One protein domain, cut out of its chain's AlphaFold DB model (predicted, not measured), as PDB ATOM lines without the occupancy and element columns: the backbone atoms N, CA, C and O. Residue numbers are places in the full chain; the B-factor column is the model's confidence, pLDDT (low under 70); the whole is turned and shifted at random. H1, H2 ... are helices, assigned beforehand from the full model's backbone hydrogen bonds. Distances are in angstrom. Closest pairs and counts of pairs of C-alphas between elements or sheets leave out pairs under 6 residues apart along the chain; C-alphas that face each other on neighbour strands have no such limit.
ATOM      1  N   GLU A 408     167.097 205.373 163.492       92.69
ATOM      2  CA  GLU A 408     168.444 204.934 163.127       92.69
ATOM      3  C   GLU A 408     168.557 203.406 163.190       92.69
ATOM      4  O   GLU A 408     169.068 202.781 162.266       92.69
ATOM      5  N   ALA A 409     168.005 202.782 164.235       94.12
ATOM      6  CA  ALA A 409     168.005 201.328 164.368       94.12
ATOM      7  C   ALA A 409     167.032 200.646 163.385       94.12
ATOM      8  O   ALA A 409     167.262 199.503 162.984       94.12
ATOM      9  N   LYS A 410     165.948 201.326 162.977       94.94
ATOM     10  CA  LYS A 410     165.051 200.835 161.915       94.94
ATOM     11  C   LYS A 410     165.748 200.846 160.554       94.94
ATOM     12  O   LYS A 410     165.671 199.846 159.842       94.94
ATOM     13  N   ILE A 411     166.451 201.932 160.229       94.88
ATOM     14  CA  ILE A 411     167.249 202.063 159.002       94.88
ATOM     15  C   ILE A 411     168.342 200.995 158.986       94.88
ATOM     16  O   ILE A 411     168.400 200.222 158.036       94.88
ATOM     17  N   GLU A 412     169.103 200.841 160.073       94.25
ATOM     18  CA  GLU A 412     170.136 199.801 160.190       94.25
ATOM     19  C   GLU A 412     169.557 198.393 159.973       94.25
ATOM     20  O   GLU A 412     170.165 197.533 159.332       94.25
ATOM     21  N   LYS A 413     168.337 198.132 160.460       94.31
ATOM     22  CA  LYS A 413     167.650 196.862 160.208       94.31
ATOM     23  C   LYS A 413     167.305 196.662 158.727       94.31
ATOM     24  O   LYS A 413     167.433 195.531 158.255       94.31
ATOM     25  N   MET A 414     166.869 197.705 158.019       94.31
ATOM     26  CA  MET A 414     166.629 197.647 156.571       94.31
ATOM     27  C   MET A 414     167.925 197.487 155.780       94.31
ATOM     28  O   MET A 414     167.969 196.652 154.885       94.31
ATOM     29  N   GLU A 415     168.985 198.205 156.148       95.00
ATOM     30  CA  GLU A 415     170.315 198.091 155.537       95.00
ATOM     31  C   GLU A 415     170.836 196.664 155.659       95.00
ATOM     32  O   GLU A 415     171.222 196.052 154.668       95.00
ATOM     33  N   ASN A 416     170.731 196.070 156.849       93.62
ATOM     34  CA  ASN A 416     171.115 194.679 157.061       93.62
ATOM     35  C   ASN A 416     170.362 193.712 156.135       93.62
ATOM     36  O   ASN A 416     170.953 192.732 155.689       93.62
ATOM     37  N   LEU A 417     169.077 193.950 155.848       93.25
ATOM     38  CA  LEU A 417     168.302 193.120 154.917       93.25
ATOM     39  C   LEU A 417     168.738 193.357 153.467       93.25
ATOM     40  O   LEU A 417     169.053 192.401 152.767       93.25
ATOM     41  N   PHE A 418     168.829 194.620 153.056       95.38
ATOM     42  CA  PHE A 418     169.220 195.026 151.709       95.38
ATOM     43  C   PHE A 418     170.614 194.505 151.330       95.38
ATOM     44  O   PHE A 418     170.794 193.848 150.307       95.38
ATOM     45  N   PHE A 419     171.603 194.697 152.203       95.38
ATOM     46  CA  PHE A 419     172.969 194.225 151.979       95.38
ATOM     47  C   PHE A 419     173.134 192.712 152.174       95.38
ATOM     48  O   PHE A 419     174.084 192.125 151.653       95.38
ATOM     49  N   SER A 420     172.211 192.049 152.879       94.19
ATOM     50  CA  SER A 420     172.165 190.580 152.879       94.19
ATOM     51  C   SER A 420     171.734 190.047 151.513       94.19
ATOM     52  O   SER A 420     172.337 189.087 151.033       94.19
ATOM     53  N   ASP A 421     170.761 190.692 150.863       93.69
ATOM     54  CA  ASP A 421     170.365 190.364 149.489       93.69
ATOM     55  C   ASP A 421     171.517 190.676 148.508       93.69
ATOM     56  O   ASP A 421     171.836 189.845 147.653       93.69
ATOM     57  N   LEU A 422     172.249 191.784 148.705       93.50
ATOM     58  CA  LEU A 422     173.468 192.078 147.934       93.50
ATOM     59  C   LEU A 422     174.519 190.970 148.050       93.50
ATOM     60  O   LEU A 422     175.110 190.583 147.045       93.50
ATOM     61  N   LYS A 423     174.752 190.427 149.253       94.56
ATOM     62  CA  LYS A 423     175.721 189.337 149.441       94.56
ATOM     63  C   LYS A 423     175.373 188.117 148.594       94.56
ATOM     64  O   LYS A 423     176.281 187.457 148.092       94.56
ATOM     65  N   VAL A 424     174.086 187.804 148.442       93.31
ATOM     66  CA  VAL A 424     173.643 186.701 147.579       93.31
ATOM     67  C   VAL A 424     174.053 186.981 146.135       93.31
ATOM     68  O   VAL A 424     174.736 186.144 145.554       93.31
ATOM     69  N   LYS A 425     173.752 188.177 145.612       91.38
ATOM     70  CA  LYS A 425     174.108 188.587 144.243       91.38
ATOM     71  C   LYS A 425     175.618 188.611 143.996       91.38
ATOM     72  O   LYS A 425     176.086 188.076 143.002       91.38
ATOM     73  N   ILE A 426     176.394 189.152 144.936       91.25
ATOM     74  CA  ILE A 426     177.864 189.167 144.872       91.25
ATOM     75  C   ILE A 426     178.435 187.743 144.786       91.25
ATOM     76  O   ILE A 426     179.394 187.505 144.062       91.25
ATOM     77  N   ASN A 427     177.867 186.782 145.521       91.38
ATOM     78  CA  ASN A 427     178.352 185.399 145.511       91.38
ATOM     79  C   ASN A 427     177.962 184.622 144.240       91.38
ATOM     80  O   ASN A 427     178.480 183.525 144.029       91.38
ATOM     81  N   GLU A 428     177.026 185.133 143.440       91.44
ATOM     82  CA  GLU A 428     176.610 184.509 142.179       91.44
ATOM     83  C   GLU A 428     177.595 184.801 141.032       91.44
ATOM     84  O   GLU A 428     177.608 184.045 140.060       91.44
ATOM     85  N   ASP A 429     178.448 185.829 141.160       88.50
ATOM     86  CA  ASP A 429     179.366 186.276 140.107       88.50
ATOM     87  C   ASP A 429     180.749 186.707 140.656       88.50
ATOM     88  O   ASP A 429     180.974 187.844 141.080       88.50
ATOM     89  N   GLU A 430     181.715 185.781 140.642       85.50
ATOM     90  CA  GLU A 430     183.099 186.056 141.067       85.50
ATOM     91  C   GLU A 430     183.868 186.971 140.088       85.50
ATOM     92  O   GLU A 430     184.785 187.695 140.503       85.50
ATOM     93  N   GLU A 431     183.515 186.957 138.795       91.12
ATOM     94  CA  GLU A 431     184.151 187.813 137.784       91.12
ATOM     95  C   GLU A 431     183.766 189.278 138.016       91.12
ATOM     96  O   GLU A 431     184.625 190.164 137.976       91.12
ATOM     97  N   LEU A 432     182.505 189.521 138.381       90.75
ATOM     98  CA  LEU A 432     181.989 190.836 138.741       90.75
ATOM     99  C   LEU A 432     182.761 191.463 139.902       90.75
ATOM    100  O   LEU A 432     183.218 192.597 139.781       90.75
ATOM    101  N   VAL A 433     183.009 190.726 140.989       93.12
ATOM    102  CA  VAL A 433     183.806 191.228 142.128       93.12
ATOM    103  C   VAL A 433     185.206 191.654 141.694       93.12
ATOM    104  O   VAL A 433     185.692 192.708 142.109       93.12
ATOM    105  N   SER A 434     185.854 190.839 140.861       93.38
ATOM    106  CA  SER A 434     187.202 191.129 140.367       93.38
ATOM    107  C   SER A 434     187.206 192.387 139.498       93.38
ATOM    108  O   SER A 434     188.020 193.279 139.729       93.38
ATOM    109  N   SER A 435     186.240 192.511 138.581       93.62
ATOM    110  CA  SER A 435     186.095 193.688 137.715       93.62
ATOM    111  C   SER A 435     185.811 194.974 138.501       93.62
ATOM    112  O   SER A 435     186.434 196.003 138.257       93.62
ATOM    113  N   GLN A 436     184.944 194.908 139.515       94.38
ATOM    114  CA  GLN A 436     184.595 196.045 140.368       94.38
ATOM    115  C   GLN A 436     185.781 196.491 141.226       94.38
ATOM    116  O   GLN A 436     185.973 197.685 141.455       94.38
ATOM    117  N   LYS A 437     186.626 195.549 141.658       95.25
ATOM    118  CA  LYS A 437     187.867 195.861 142.370       95.25
ATOM    119  C   LYS A 437     188.885 196.567 141.478       95.25
ATOM    120  O   LYS A 437     189.520 197.517 141.931       95.25
ATOM    121  N   GLU A 438     189.049 196.102 140.241       94.56
ATOM    122  CA  GLU A 438     189.932 196.734 139.254       94.56
ATOM    123  C   GLU A 438     189.450 198.148 138.909       94.56
ATOM    124  O   GLU A 438     190.242 199.089 138.957       94.56
ATOM    125  N   ALA A 439     188.147 198.318 138.664       94.00
ATOM    126  CA  ALA A 439     187.543 199.619 138.388       94.00
ATOM    127  C   ALA A 439     187.702 200.590 139.572       94.00
ATOM    128  O   ALA A 439     188.101 201.740 139.387       94.00
ATOM    129  N   LEU A 440     187.480 200.111 140.803       95.62
ATOM    130  CA  LEU A 440     187.734 200.892 142.014       95.62
ATOM    131  C   LEU A 440     189.211 201.291 142.124       95.62
ATOM    132  O   LEU A 440     189.510 202.442 142.432       95.62
ATOM    133  N   GLN A 441     190.143 200.365 141.886       95.75
ATOM    134  CA  GLN A 441     191.570 200.673 141.929       95.75
ATOM    135  C   GLN A 441     191.923 201.788 140.938       95.75
ATOM    136  O   GLN A 441     192.589 202.751 141.319       95.75
ATOM    137  N   GLU A 442     191.445 201.684 139.698       94.06
ATOM    138  CA  GLU A 442     191.676 202.692 138.666       94.06
ATOM    139  C   GLU A 442     191.094 204.059 139.060       94.06
ATOM    140  O   GLU A 442     191.768 205.081 138.899       94.06
ATOM    141  N   ALA A 443     189.878 204.091 139.615       94.75
ATOM    142  CA  ALA A 443     189.254 205.321 140.101       94.75
ATOM    143  C   ALA A 443     190.086 205.972 141.220       94.75
ATOM    144  O   ALA A 443     190.436 207.148 141.125       94.75
ATOM    145  N   LEU A 444     190.492 205.191 142.227       94.88
ATOM    146  CA  LEU A 444     191.294 205.655 143.367       94.88
ATOM    147  C   LEU A 444     192.685 206.166 142.957       94.88
ATOM    148  O   LEU A 444     193.220 207.085 143.579       94.88
ATOM    149  N   GLU A 445     193.305 205.549 141.949       93.44
ATOM    150  CA  GLU A 445     194.606 205.975 141.416       93.44
ATOM    151  C   GLU A 445     194.515 207.301 140.645       93.44
ATOM    152  O   GLU A 445     195.480 208.069 140.635       93.44
ATOM    153  N   LYS A 446     193.359 207.590 140.033       93.75
ATOM    154  CA  LYS A 446     193.082 208.856 139.337       93.75
ATOM    155  C   LYS A 446     192.639 209.980 140.276       93.75
ATOM    156  O   LYS A 446     192.756 211.146 139.898       93.75
ATOM    157  N   THR A 447     192.148 209.660 141.474       93.62
ATOM    158  CA  THR A 447     191.704 210.651 142.463       93.62
ATOM    159  C   THR A 447     192.849 211.590 142.860       93.62
ATOM    160  O   THR A 447     193.948 211.150 143.216       93.62
ATOM    161  N   SER A 448     192.588 212.899 142.821       94.06
ATOM    162  CA  SER A 448     193.562 213.923 143.216       94.06
ATOM    163  C   SER A 448     193.858 213.876 144.721       94.06
ATOM    164  O   SER A 448     193.029 213.414 145.499       94.06
ATOM    165  N   ASP A 449     195.018 214.370 145.162       93.81
ATOM    166  CA  ASP A 449     195.340 214.392 146.599       93.81
ATOM    167  C   ASP A 449     194.397 215.306 147.403       93.81
ATOM    168  O   ASP A 449     194.099 215.001 148.551       93.81
ATOM    169  N   GLU A 450     193.882 216.382 146.799       94.31
ATOM    170  CA  GLU A 450     192.863 217.247 147.414       94.31
ATOM    171  C   GLU A 450     191.563 216.465 147.648       94.31
ATOM    172  O   GLU A 450     191.093 216.374 148.780       94.31
ATOM    173  N   SER A 451     191.067 215.781 146.614       94.19
ATOM    174  CA  SER A 451     189.869 214.939 146.704       94.19
ATOM    175  C   SER A 451     190.047 213.761 147.673       94.19
ATOM    176  O   SER A 451     189.103 213.369 148.350       94.19
ATOM    177  N   LYS A 452     191.256 213.191 147.800       95.69
ATOM    178  CA  LYS A 452     191.532 212.152 148.810       95.69
ATOM    179  C   LYS A 452     191.352 212.682 150.228       95.69
ATOM    180  O   LYS A 452     190.777 211.980 151.053       95.69
ATOM    181  N   GLU A 453     191.848 213.883 150.524       94.88
ATOM    182  CA  GLU A 453     191.680 214.492 151.850       94.88
ATOM    183  C   GLU A 453     190.206 214.814 152.134       94.88
ATOM    184  O   GLU A 453     189.740 214.565 153.246       94.88
ATOM    185  N   GLU A 454     189.450 215.272 151.129       95.19
ATOM    186  CA  GLU A 454     187.994 215.463 151.233       95.19
ATOM    187  C   GLU A 454     187.274 214.147 151.564       95.19
ATOM    188  O   GLU A 454     186.504 214.089 152.521       95.19
ATOM    189  N   ILE A 455     187.599 213.056 150.861       95.94
ATOM    190  CA  ILE A 455     187.029 211.725 151.129       95.94
ATOM    191  C   ILE A 455     187.426 211.214 152.524       95.94
ATOM    192  O   ILE A 455     186.617 210.610 153.228       95.94
ATOM    193  N   ILE A 456     188.671 211.445 152.956       96.56
ATOM    194  CA  ILE A 456     189.129 211.076 154.305       96.56
ATOM    195  C   ILE A 456     188.322 211.816 155.375       96.56
ATOM    196  O   ILE A 456     188.002 211.222 156.407       96.56
ATOM    197  N   GLU A 457     187.999 213.090 155.158       95.69
ATOM    198  CA  GLU A 457     187.144 213.843 156.073       95.69
ATOM    199  C   GLU A 457     185.702 213.326 156.046       95.69
ATOM    200  O   GLU A 457     185.149 213.050 157.110       95.69
ATOM    201  N   ALA A 458     185.148 213.052 154.862       95.00
ATOM    202  CA  ALA A 458     183.824 212.449 154.719       95.00
ATOM    203  C   ALA A 458     183.714 211.103 155.464       95.00
ATOM    204  O   ALA A 458     182.718 210.841 156.139       95.00
ATOM    205  N   PHE A 459     184.764 210.270 155.451       96.12
ATOM    206  CA  PHE A 459     184.803 209.050 156.265       96.12
ATOM    207  C   PHE A 459     184.727 209.330 157.771       96.12
ATOM    208  O   PHE A 459     184.053 208.589 158.490       96.12
ATOM    209  N   LYS A 460     185.406 210.373 158.271       94.31
ATOM    210  CA  LYS A 460     185.345 210.747 159.696       94.31
ATOM    211  C   LYS A 460     183.956 211.230 160.078       94.31
ATOM    212  O   LYS A 460     183.452 210.827 161.125       94.31
ATOM    213  N   GLU A 461     183.355 212.072 159.244       93.94
ATOM    214  CA  GLU A 461     182.006 212.601 159.454       93.94
ATOM    215  C   GLU A 461     180.960 211.481 159.458       93.94
ATOM    216  O   GLU A 461     180.075 211.466 160.315       93.94
ATOM    217  N   ALA A 462     181.123 210.490 158.579       90.81
ATOM    218  CA  ALA A 462     180.292 209.290 158.532       90.81
ATOM    219  C   ALA A 462     180.564 208.292 159.677       90.81
ATOM    220  O   ALA A 462     179.868 207.288 159.788       90.81
ATOM    221  N   GLY A 463     181.563 208.536 160.534       90.81
ATOM    222  CA  GLY A 463     181.906 207.649 161.650       90.81
ATOM    223  C   GLY A 463     182.640 206.365 161.246       90.81
ATOM    224  O   GLY A 463     182.781 205.454 162.065       90.81
ATOM    225  N   VAL A 464     183.154 206.286 160.016       93.94
ATOM    226  CA  VAL A 464     183.937 205.141 159.543       93.94
ATOM    227  C   VAL A 464     185.259 205.083 160.312       93.94
ATOM    228  O   VAL A 464     185.971 206.077 160.449       93.94
ATOM    229  N   ASN A 465     185.640 203.897 160.801       92.44
ATOM    230  CA  ASN A 465     186.960 203.727 161.410       92.44
ATOM    231  C   ASN A 465     188.059 203.865 160.336       92.44
ATOM    232  O   ASN A 465     188.248 202.949 159.521       92.44
ATOM    233  N   ILE A 466     188.786 204.985 160.412       94.31
ATOM    234  CA  ILE A 466     189.897 205.400 159.546       94.31
ATOM    235  C   ILE A 466     191.289 205.216 160.176       94.31
ATOM    236  O   ILE A 466     192.232 205.913 159.803       94.31
ATOM    237  N   ASP A 467     191.452 204.311 161.144       90.94
ATOM    238  CA  ASP A 467     192.731 204.094 161.827       90.94
ATOM    239  C   ASP A 467     193.887 203.926 160.821       90.94
ATOM    240  O   ASP A 467     193.919 202.992 160.015       90.94
ATOM    241  N   ASN A 468     194.870 204.828 160.915       88.31
ATOM    242  CA  ASN A 468     196.062 204.910 160.064       88.31
ATOM    243  C   ASN A 468     195.828 205.301 158.592       88.31
ATOM    244  O   ASN A 468     196.787 205.251 157.822       88.31
ATOM    245  N   LEU A 469     194.624 205.712 158.187       95.38
ATOM    246  CA  LEU A 469     194.358 206.226 156.840       95.38
ATOM    247  C   LEU A 469     195.007 207.604 156.638       95.38
ATOM    248  O   LEU A 469     194.899 208.492 157.481       95.38
ATOM    249  N   ASN A 470     195.699 207.773 155.516       93.06
ATOM    250  CA  ASN A 470     196.235 209.038 155.025       93.06
ATOM    251  C   ASN A 470     196.409 208.967 153.500       93.06
ATOM    252  O   ASN A 470     196.368 207.886 152.911       93.06
ATOM    253  N   SER A 471     196.686 210.100 152.857       90.75
ATOM    254  CA  SER A 471     196.844 210.168 151.399       90.75
ATOM    255  C   SER A 471     197.866 209.177 150.807       90.75
ATOM    256  O   SER A 471     197.669 208.699 149.692       90.75
ATOM    257  N   ASN A 472     198.910 208.770 151.549       92.19
ATOM    258  CA  ASN A 472     199.920 207.829 151.032       92.19
ATOM    259  C   ASN A 472     199.450 206.368 150.987       92.19
ATOM    260  O   ASN A 472     200.026 205.574 150.246       92.19
ATOM    261  N   ASN A 473     198.467 205.982 151.803       95.75
ATOM    262  CA  ASN A 473     197.941 204.613 151.838       95.75
ATOM    263  C   ASN A 473     196.466 204.516 151.435       95.75
ATOM    264  O   ASN A 473     195.892 203.432 151.524       95.75
ATOM    265  N   PHE A 474     195.885 205.617 150.954       96.50
ATOM    266  CA  PHE A 474     194.478 205.748 150.595       96.50
ATOM    267  C   PHE A 474     193.982 204.633 149.667       96.50
ATOM    268  O   PHE A 474     193.000 203.962 149.980       96.50
ATOM    269  N   THR A 475     194.691 204.375 148.564       96.50
ATOM    270  CA  THR A 475     194.305 203.334 147.601       96.50
ATOM    271  C   THR A 475     194.305 201.951 148.247       96.50
ATOM    272  O   THR A 475     193.290 201.262 148.230       96.50
ATOM    273  N   GLN A 476     195.412 201.554 148.887       97.06
ATOM    274  CA  GLN A 476     195.519 200.227 149.499       97.06
ATOM    275  C   GLN A 476     194.500 200.034 150.627       97.06
ATOM    276  O   GLN A 476     193.888 198.975 150.728       97.06
ATOM    277  N   TRP A 477     194.280 201.061 151.451       97.31
ATOM    278  CA  TRP A 477     193.301 201.012 152.531       97.31
ATOM    279  C   TRP A 477     191.879 200.805 151.998       97.31
ATOM    280  O   TRP A 477     191.145 199.969 152.527       97.31
ATOM    281  N   ASN A 478     191.505 201.497 150.916       97.25
ATOM    282  CA  ASN A 478     190.199 201.320 150.280       97.25
ATOM    283  C   ASN A 478     190.066 199.945 149.613       97.25
ATOM    284  O   ASN A 478     189.013 199.325 149.721       97.25
ATOM    285  N   LEU A 479     191.127 199.404 149.008       97.31
ATOM    286  CA  LEU A 479     191.111 198.038 148.470       97.31
ATOM    287  C   LEU A 479     190.980 196.972 149.568       97.31
ATOM    288  O   LEU A 479     190.345 195.936 149.354       97.31
ATOM    289  N   ASP A 480     191.548 197.208 150.751       96.50
ATOM    290  CA  ASP A 480     191.376 196.327 151.908       96.50
ATOM    291  C   ASP A 480     189.944 196.402 152.459       96.50
ATOM    292  O   ASP A 480     189.367 195.375 152.829       96.50
ATOM    293  N   LYS A 481     189.351 197.603 152.493       96.56
ATOM    294  CA  LYS A 481     187.944 197.811 152.862       96.56
ATOM    295  C   LYS A 481     186.983 197.195 151.852       96.56
ATOM    296  O   LYS A 481     186.042 196.541 152.282       96.56
ATOM    297  N   PHE A 482     187.277 197.283 150.557       96.94
ATOM    298  CA  PHE A 482     186.516 196.606 149.510       96.94
ATOM    299  C   PHE A 482     186.429 195.099 149.766       96.94
ATOM    300  O   PHE A 482     185.339 194.539 149.750       96.94
ATOM    301  N   ASN A 483     187.548 194.437 150.092       96.12
ATOM    302  CA  ASN A 483     187.519 192.996 150.385       96.12
ATOM    303  C   ASN A 483     186.656 192.688 151.621       96.12
ATOM    304  O   ASN A 483     185.866 191.749 151.601       96.12
ATOM    305  N   LYS A 484     186.751 193.509 152.678       96.12
ATOM    306  CA  LYS A 484     185.902 193.362 153.873       96.12
ATOM    307  C   LYS A 484     184.422 193.560 153.557       96.12
ATOM    308  O   LYS A 484     183.594 192.814 154.070       96.12
ATOM    309  N   PHE A 485     184.101 194.543 152.718       96.31
ATOM    310  CA  PHE A 485     182.745 194.788 152.252       96.31
ATOM    311  C   PHE A 485     182.211 193.601 151.457       96.31
ATOM    312  O   PHE A 485     181.138 193.106 151.771       96.31
ATOM    313  N   VAL A 486     182.973 193.077 150.497       95.88
ATOM    314  CA  VAL A 486     182.587 191.882 149.733       95.88
ATOM    315  C   VAL A 486     182.333 190.689 150.654       95.88
ATOM    316  O   VAL A 486     181.367 189.951 150.455       95.88
ATOM    317  N   ASP A 487     183.164 190.493 151.679       95.50
ATOM    318  CA  ASP A 487     183.002 189.400 152.639       95.50
ATOM    319  C   ASP A 487     181.759 189.580 153.522       95.50
ATOM    320  O   ASP A 487     181.011 188.622 153.744       95.50
ATOM    321  N   LEU A 488     181.532 190.797 154.025       96.12
ATOM    322  CA  LEU A 488     180.529 191.118 155.041       96.12
ATOM    323  C   LEU A 488     179.796 192.437 154.713       96.12
ATOM    324  O   LEU A 488     179.911 193.403 155.474       96.12
ATOM    325  N   PRO A 489     179.002 192.501 153.627       95.38
ATOM    326  CA  PRO A 489     178.415 193.762 153.162       95.38
ATOM    327  C   PRO A 489     177.318 194.279 154.095       95.38
ATOM    328  O   PRO A 489     177.085 195.476 154.164       95.38
ATOM    329  N   ALA A 490     176.678 193.391 154.862       94.75
ATOM    330  CA  ALA A 490     175.664 193.745 155.853       94.75
ATOM    331  C   ALA A 490     176.247 194.225 157.197       94.75
ATOM    332  O   ALA A 490     175.499 194.429 158.143       94.75
ATOM    333  N   GLN A 491     177.572 194.361 157.332       94.25
ATOM    334  CA  GLN A 491     178.157 195.014 158.506       94.25
ATOM    335  C   GLN A 491     178.173 196.525 158.315       94.25
ATOM    336  O   GLN A 491     178.618 197.021 157.279       94.25
ATOM    337  N   LYS A 492     177.745 197.240 159.355       92.56
ATOM    338  CA  LYS A 492     177.571 198.690 159.335       92.56
ATOM    339  C   LYS A 492     178.792 199.455 158.878       92.56
ATOM    340  O   LYS A 492     178.722 200.229 157.930       92.56
ATOM    341  N   GLU A 493     179.934 199.137 159.465       91.69
ATOM    342  CA  GLU A 493     181.186 199.812 159.156       91.69
ATOM    343  C   GLU A 493     181.635 199.596 157.699       91.69
ATOM    344  O   GLU A 493     182.461 200.357 157.191       91.69
ATOM    345  N   ASN A 494     181.129 198.554 157.027       94.44
ATOM    346  CA  ASN A 494     181.470 198.240 155.645       94.44
ATOM    347  C   ASN A 494     180.539 198.941 154.651       94.44
ATOM    348  O   ASN A 494     181.031 199.478 153.661       94.44
ATOM    349  N   TYR A 495     179.224 198.971 154.887       93.50
ATOM    350  CA  TYR A 495     178.335 199.718 153.995       93.50
ATOM    351  C   TYR A 495     178.459 201.237 154.194       93.50
ATOM    352  O   TYR A 495     178.325 201.978 153.229       93.50
ATOM    353  N   GLU A 496     178.800 201.732 155.389       93.31
ATOM    354  CA  GLU A 496     179.100 203.162 155.586       93.31
ATOM    355  C   GLU A 496     180.337 203.594 154.788       93.31
ATOM    356  O   GLU A 496     180.349 204.670 154.196       93.31
ATOM    357  N   TRP A 497     181.353 202.727 154.701       95.69
ATOM    358  CA  TRP A 497     182.496 202.942 153.812       95.69
ATOM    359  C   TRP A 497     182.068 203.009 152.341       95.69
ATOM    360  O   TRP A 497     182.501 203.906 151.619       95.69
ATOM    361  N   LEU A 498     181.208 202.081 151.909       95.00
ATOM    362  CA  LEU A 498     180.694 202.056 150.542       95.00
ATOM    363  C   LEU A 498     179.954 203.355 150.212       95.00
ATOM    364  O   LEU A 498     180.213 203.937 149.166       95.00
ATOM    365  N   LEU A 499     179.062 203.803 151.101       92.81
ATOM    366  CA  LEU A 499     178.268 205.013 150.902       92.81
ATOM    367  C   LEU A 499     179.157 206.237 150.677       92.81
ATOM    368  O   LEU A 499     179.002 206.921 149.676       92.81
ATOM    369  N   VAL A 500     180.143 206.455 151.554       94.25
ATOM    370  CA  VAL A 500     181.071 207.588 151.412       94.25
ATOM    371  C   VAL A 500     181.809 207.534 150.079       94.25
ATOM    372  O   VAL A 500     181.971 208.566 149.436       94.25
ATOM    373  N   LEU A 501     182.252 206.356 149.635       94.25
ATOM    374  CA  LEU A 501     182.911 206.264 148.338       94.25
ATOM    375  C   LEU A 501     181.959 206.509 147.166       94.25
ATOM    376  O   LEU A 501     182.355 207.210 146.245       94.25
ATOM    377  N   ARG A 502     180.735 205.970 147.196       91.31
ATOM    378  CA  ARG A 502     179.730 206.208 146.144       91.31
ATOM    379  C   ARG A 502     179.393 207.692 146.015       91.31
ATOM    380  O   ARG A 502     179.276 208.185 144.905       91.31
ATOM    381  N   ASP A 503     179.326 208.406 147.135       90.31
ATOM    382  CA  ASP A 503     178.964 209.825 147.149       90.31
ATOM    383  C   ASP A 503     180.106 210.761 146.705       90.31
ATOM    384  O   ASP A 503     179.858 211.933 146.424       90.31
ATOM    385  N   ASN A 504     181.360 210.289 146.689       91.06
ATOM    386  CA  ASN A 504     182.534 211.157 146.509       91.06
ATOM    387  C   ASN A 504     183.519 210.705 145.417       91.06
ATOM    388  O   ASN A 504     184.404 211.479 145.048       91.06
ATOM    389  N   LEU A 505     183.433 209.470 144.914       89.00
ATOM    390  CA  LEU A 505     184.251 209.020 143.789       89.00
ATOM    391  C   LEU A 505     183.524 209.253 142.469       89.00
ATOM    392  O   LEU A 505     182.407 208.794 142.269       89.00
ATOM    393  N   GLU A 506     184.208 209.905 141.534       78.56
ATOM    394  CA  GLU A 506     183.737 210.017 140.157       78.56
ATOM    395  C   GLU A 506     183.984 208.706 139.393       78.56
ATOM    396  O   GLU A 506     185.109 208.190 139.368       78.56
ATOM    397  N   GLY A 507     182.956 208.194 138.718       68.69
ATOM    398  CA  GLY A 507     183.069 207.075 137.785       68.69
ATOM    399  C   GLY A 507     181.774 206.283 137.661       68.69
ATOM    400  O   GLY A 507     181.236 205.824 138.661       68.69
ATOM    401  N   ASP A 508     181.300 206.084 136.433       65.00
ATOM    402  CA  ASP A 508     180.084 205.306 136.185       65.00
ATOM    403  C   ASP A 508     180.329 203.808 136.434       65.00
ATOM    404  O   ASP A 508     181.335 203.244 135.989       65.00
ATOM    405  N   GLY A 509     179.384 203.145 137.105       67.31
ATOM    406  CA  GLY A 509     179.353 201.683 137.218       67.31
ATOM    407  C   GLY A 509     180.413 201.076 138.143       67.31
ATOM    408  O   GLY A 509     180.686 199.872 138.053       67.31
ATOM    409  N   ILE A 510     181.018 201.880 139.020       80.19
ATOM    410  CA  ILE A 510     181.929 201.397 140.062       80.19
ATOM    411  C   ILE A 510     181.138 200.971 141.307       80.19
ATOM    412  O   ILE A 510     179.957 201.265 141.453       80.19
ATOM    413  N   LEU A 511     181.786 200.257 142.231       86.94
ATOM    414  CA  LEU A 511     181.228 199.931 143.551       86.94
ATOM    415  C   LEU A 511     179.833 199.279 143.528       86.94
ATOM    416  O   LEU A 511     179.026 199.482 144.435       86.94
ATOM    417  N   PHE A 512     179.602 198.412 142.541       90.19
ATOM    418  CA  PHE A 512     178.368 197.648 142.372       90.19
ATOM    419  C   PHE A 512     177.125 198.498 142.073       90.19
ATOM    420  O   PHE A 512     176.023 198.034 142.356       90.19
ATOM    421  N   ASP A 513     177.265 199.692 141.488       86.81
ATOM    422  CA  ASP A 513     176.127 200.579 141.202       86.81
ATOM    423  C   ASP A 513     174.990 199.887 140.437       86.81
ATOM    424  O   ASP A 513     173.838 199.974 140.857       86.81
ATOM    425  N   GLU A 514     175.301 199.111 139.392       87.81
ATOM    426  CA  GLU A 514     174.289 198.351 138.642       87.81
ATOM    427  C   GLU A 514     173.587 197.304 139.523       87.81
ATOM    428  O   GLU A 514     172.365 197.173 139.486       87.81
ATOM    429  N   ILE A 515     174.325 196.572 140.368       90.50
ATOM    430  CA  ILE A 515     173.709 195.589 141.273       90.50
ATOM    431  C   ILE A 515     172.859 196.295 142.325       90.50
ATOM    432  O   ILE A 515     171.783 195.813 142.650       90.50
ATOM    433  N   ILE A 516     173.333 197.410 142.883       91.94
ATOM    434  CA  ILE A 516     172.608 198.172 143.901       91.94
ATOM    435  C   ILE A 516     171.324 198.747 143.311       91.94
ATOM    436  O   ILE A 516     170.277 198.608 143.939       91.94
ATOM    437  N   SER A 517     171.380 199.311 142.103       89.50
ATOM    438  CA  SER A 517     170.199 199.738 141.345       89.50
ATOM    439  C   SER A 517     169.236 198.563 141.133       89.50
ATOM    440  O   SER A 517     168.095 198.608 141.592       89.50
ATOM    441  N   ASN A 518     169.718 197.431 140.608       90.81
ATOM    442  CA  ASN A 518     168.904 196.226 140.431       90.81
ATOM    443  C   ASN A 518     168.315 195.710 141.750       90.81
ATOM    444  O   ASN A 518     167.182 195.228 141.780       90.81
ATOM    445  N   LEU A 519     169.036 195.831 142.866       92.62
ATOM    446  CA  LEU A 519     168.529 195.429 144.169       92.62
ATOM    447  C   LEU A 519     167.314 196.233 144.570       92.62
ATOM    448  O   LEU A 519     166.454 195.635 145.199       92.62
ATOM    449  N   PHE A 520     167.176 197.513 144.209       93.06
ATOM    450  CA  PHE A 520     165.933 198.240 144.477       93.06
ATOM    451  C   PHE A 520     164.720 197.541 143.847       93.06
ATOM    452  O   PHE A 520     163.677 197.504 144.491       93.06
ATOM    453  N   THR A 521     164.881 196.858 142.709       88.88
ATOM    454  CA  THR A 521     163.812 196.090 142.034       88.88
ATOM    455  C   THR A 521     163.687 194.621 142.461       88.88
ATOM    456  O   THR A 521     162.610 194.029 142.351       88.88
ATOM    457  N   GLU A 522     164.768 194.001 142.947       85.38
ATOM    458  CA  GLU A 522     164.840 192.548 143.192       85.38
ATOM    459  C   GLU A 522     164.984 192.150 144.673       85.38
ATOM    460  O   GLU A 522     165.270 190.990 144.983       85.38
ATOM    461  N   ASN A 523     164.788 193.080 145.608       83.75
ATOM    462  CA  ASN A 523     164.938 192.813 147.041       83.75
ATOM    463  C   ASN A 523     163.654 192.292 147.725       83.75
ATOM    464  O   ASN A 523     162.542 192.310 147.194       83.75
ATOM    465  N   ASN A 524     163.803 191.853 148.979       83.44
ATOM    466  CA  ASN A 524     162.691 191.375 149.813       83.44
ATOM    467  C   ASN A 524     161.845 192.490 150.482       83.44
ATOM    468  O   ASN A 524     160.899 192.219 151.233       83.44
ATOM    469  N   ILE A 525     162.165 193.753 150.228       89.44
ATOM    470  CA  ILE A 525     161.560 194.974 150.767       89.44
ATOM    471  C   ILE A 525     160.708 195.633 149.671       89.44
ATOM    472  O   ILE A 525     161.111 196.573 148.994       89.44
ATOM    473  N   SER A 526     159.473 195.148 149.529       88.50
ATOM    474  CA  SER A 526     158.557 195.556 148.446       88.50
ATOM    475  C   SER A 526     158.339 197.083 148.329       88.50
ATOM    476  O   SER A 526     158.004 197.565 147.258       88.50
ATOM    477  N   GLU A 527     158.527 197.865 149.400       92.12
ATOM    478  CA  GLU A 527     158.431 199.336 149.340       92.12
ATOM    479  C   GLU A 527     159.499 199.968 148.442       92.12
ATOM    480  O   GLU A 527     159.224 200.973 147.795       92.12
ATOM    481  N   LEU A 528     160.701 199.386 148.410       94.56
ATOM    482  CA  LEU A 528     161.821 199.869 147.605       94.56
ATOM    483  C   LEU A 528     161.596 199.567 146.124       94.56
ATOM    484  O   LEU A 528     161.769 200.460 145.304       94.56
ATOM    485  N   GLU A 529     161.109 198.361 145.811       93.31
ATOM    486  CA  GLU A 529     160.681 197.982 144.452       93.31
ATOM    487  C   GLU A 529     159.605 198.940 143.949       93.31
ATOM    488  O   GLU A 529     159.606 199.380 142.802       93.31
ATOM    489  N   ASN A 530     158.670 199.285 144.830       94.50
ATOM    490  CA  ASN A 530     157.611 200.197 144.467       94.50
ATOM    491  C   ASN A 530     158.081 201.640 144.310       94.50
ATOM    492  O   ASN A 530     157.526 202.357 143.485       94.50
ATOM    493  N   PHE A 531     159.034 202.084 145.128       95.00
ATOM    494  CA  PHE A 531     159.638 203.397 144.958       95.00
ATOM    495  C   PHE A 531     160.375 203.473 143.623       95.00
ATOM    496  O   PHE A 531     160.135 204.418 142.891       95.00
ATOM    497  N   ASP A 532     161.197 202.482 143.285       94.06
ATOM    498  CA  ASP A 532     161.935 202.466 142.021       94.06
ATOM    499  C   ASP A 532     160.998 202.550 140.807       94.06
ATOM    500  O   ASP A 532     161.193 203.372 139.921       94.06
ATOM    501  N   PHE A 533     159.894 201.798 140.834       92.75
ATOM    502  CA  PHE A 533     158.927 201.786 139.737       92.75
ATOM    503  C   PHE A 533     158.107 203.081 139.580       92.75
ATOM    504  O   PHE A 533     157.640 203.373 138.482       92.75
ATOM    505  N   VAL A 534     157.844 203.812 140.671       92.06
ATOM    506  CA  VAL A 534     156.929 204.977 140.672       92.06
ATOM    507  C   VAL A 534     157.681 206.308 140.796       92.06
ATOM    508  O   VAL A 534     157.190 207.345 140.363       92.06
ATOM    509  N   SER A 535     158.843 206.299 141.446       93.25
ATOM    510  CA  SER A 535     159.716 207.444 141.747       93.25
ATOM    511  C   SER A 535     159.060 208.572 142.560       93.25
ATOM    512  O   SER A 535     159.561 209.697 142.623       93.25
ATOM    513  N   TYR A 536     157.923 208.303 143.210       95.06
ATOM    514  CA  TYR A 536     157.200 209.287 144.024       95.06
ATOM    515  C   TYR A 536     157.664 209.247 145.480       95.06
ATOM    516  O   TYR A 536     158.026 208.194 145.999       95.06
ATOM    517  N   THR A 537     157.627 210.392 146.168       96.75
ATOM    518  CA  THR A 537     158.144 210.510 147.538       96.75
ATOM    519  C   THR A 537     157.297 209.683 148.521       96.75
ATOM    520  O   THR A 537     156.120 210.016 148.738       96.75
ATOM    521  N   PRO A 538     157.856 208.628 149.152       96.88
ATOM    522  CA  PRO A 538     157.149 207.826 150.145       96.88
ATOM    523  C   PRO A 538     156.718 208.678 151.337       96.88
ATOM    524  O   PRO A 538     157.492 209.492 151.844       96.88
ATOM    525  N   THR A 539     155.493 208.480 151.825       96.44
ATOM    526  CA  THR A 539     155.048 209.161 153.053       96.44
ATOM    527  C   THR A 539     155.632 208.527 154.312       96.44
ATOM    528  O   THR A 539     155.783 209.209 155.327       96.44
ATOM    529  N   ASP A 540     155.925 207.223 154.258       95.12
ATOM    530  CA  ASP A 540     156.558 206.495 155.356       95.12
ATOM    531  C   ASP A 540     158.000 206.973 155.554       95.12
ATOM    532  O   ASP A 540     158.817 206.953 154.632       95.12
TER     533      ASP A 540
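What this domain is: This is residues 408 to 540 of the 597 residues of an uncharacterized protein of Mycoplasma struthionis (UniProt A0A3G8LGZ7). Helix H5 lies in the middle of a helical body, with H3 and H4 packed on it and H2 running alongside H4, opposite ways and apart from H5. The long first helix H1 crosses H6 at a wide angle, and H6 leads out to H7 at one end of the longest axis. The printed part has 133 residues with seven named helices, H1 to H7 in order along the chain, and no named strand; its class is all helix. The whole is compact, with a radius of gyration of the C-alphas of 15.3 A and spans of 43 by 33 by 24 A.

Where its parts are: H1, residues 408 to 428, is the longest helix at 30.4 A; C-alpha 408 is at (168.444, 204.934, 163.127). H2 holds residues 430 to 446, 24.9 A, and H3 residues 449 to 461, 18.6 A. H4, residues 474 to 487, measures 20.1 A and begins with C-alpha 474 at (194.478, 205.748, 150.595). H5 is residues 492 to 504, 18.6 A. H6, residues 513 to 522, and H7, residues 526 to 534, are shorter; C-alpha 534 is at (156.929, 204.977, 140.672).

How they stand to each other: H1 touches H6 about perpendicular, at 74 degrees, with residues 418 to 425 alone; the closest C-alphas, of Leu 422 and Leu 519, are 7.1 A apart. H1 only just touches H5, with 3 pairs of C-alphas within 8 A, the closest being Glu 412 and Lys 492 at 7.6 A. It also only just touches H4, again with 3 pairs, the closest being Ile 426 and Val 486 at 7.3 A. H2 touches H4 at a shallow tilt of 20 degrees, opposite ways, closest at C-alphas 444 and 475, 5.7 A. H3 touches H5 with residues 455 to 459 alone, at a steep tilt of 39 degrees, opposite ways; C-alphas 459 and 500 are closest, 6.3 A. H4 touches H5 at a steep tilt of 50 degrees, opposite ways, with residues 481 to 485 of H4 alone; C-alphas 485 and 494 are closest, 5.0 A. H6 touches H7, closest at C-alphas 521 and 529, 4.4 A, only just about perpendicular at 70.2 degrees. The helix packing is mostly crossed, helices meeting at wide angles: of 7 touching pairs, 1 is at a shallow tilt. Among the pairs that are apart are H1 and H7, and H2 and H5. Every O i to N i+4 pair is within hydrogen-bond range in H1, H2, H3, H4 and H7; H5 has 8 of 9 and H6 5 of 6.

The domain as a whole: The C-alphas farthest apart are those of Asn 472 and Thr 539, 44.9 A. The printed part has no cut. The link H3 to H4, residues 462 to 473, is long; H5 to H6 is short, and the others are tight. The mean pLDDT of the printed part is 92.5, and residues 507 to 509 are under 70.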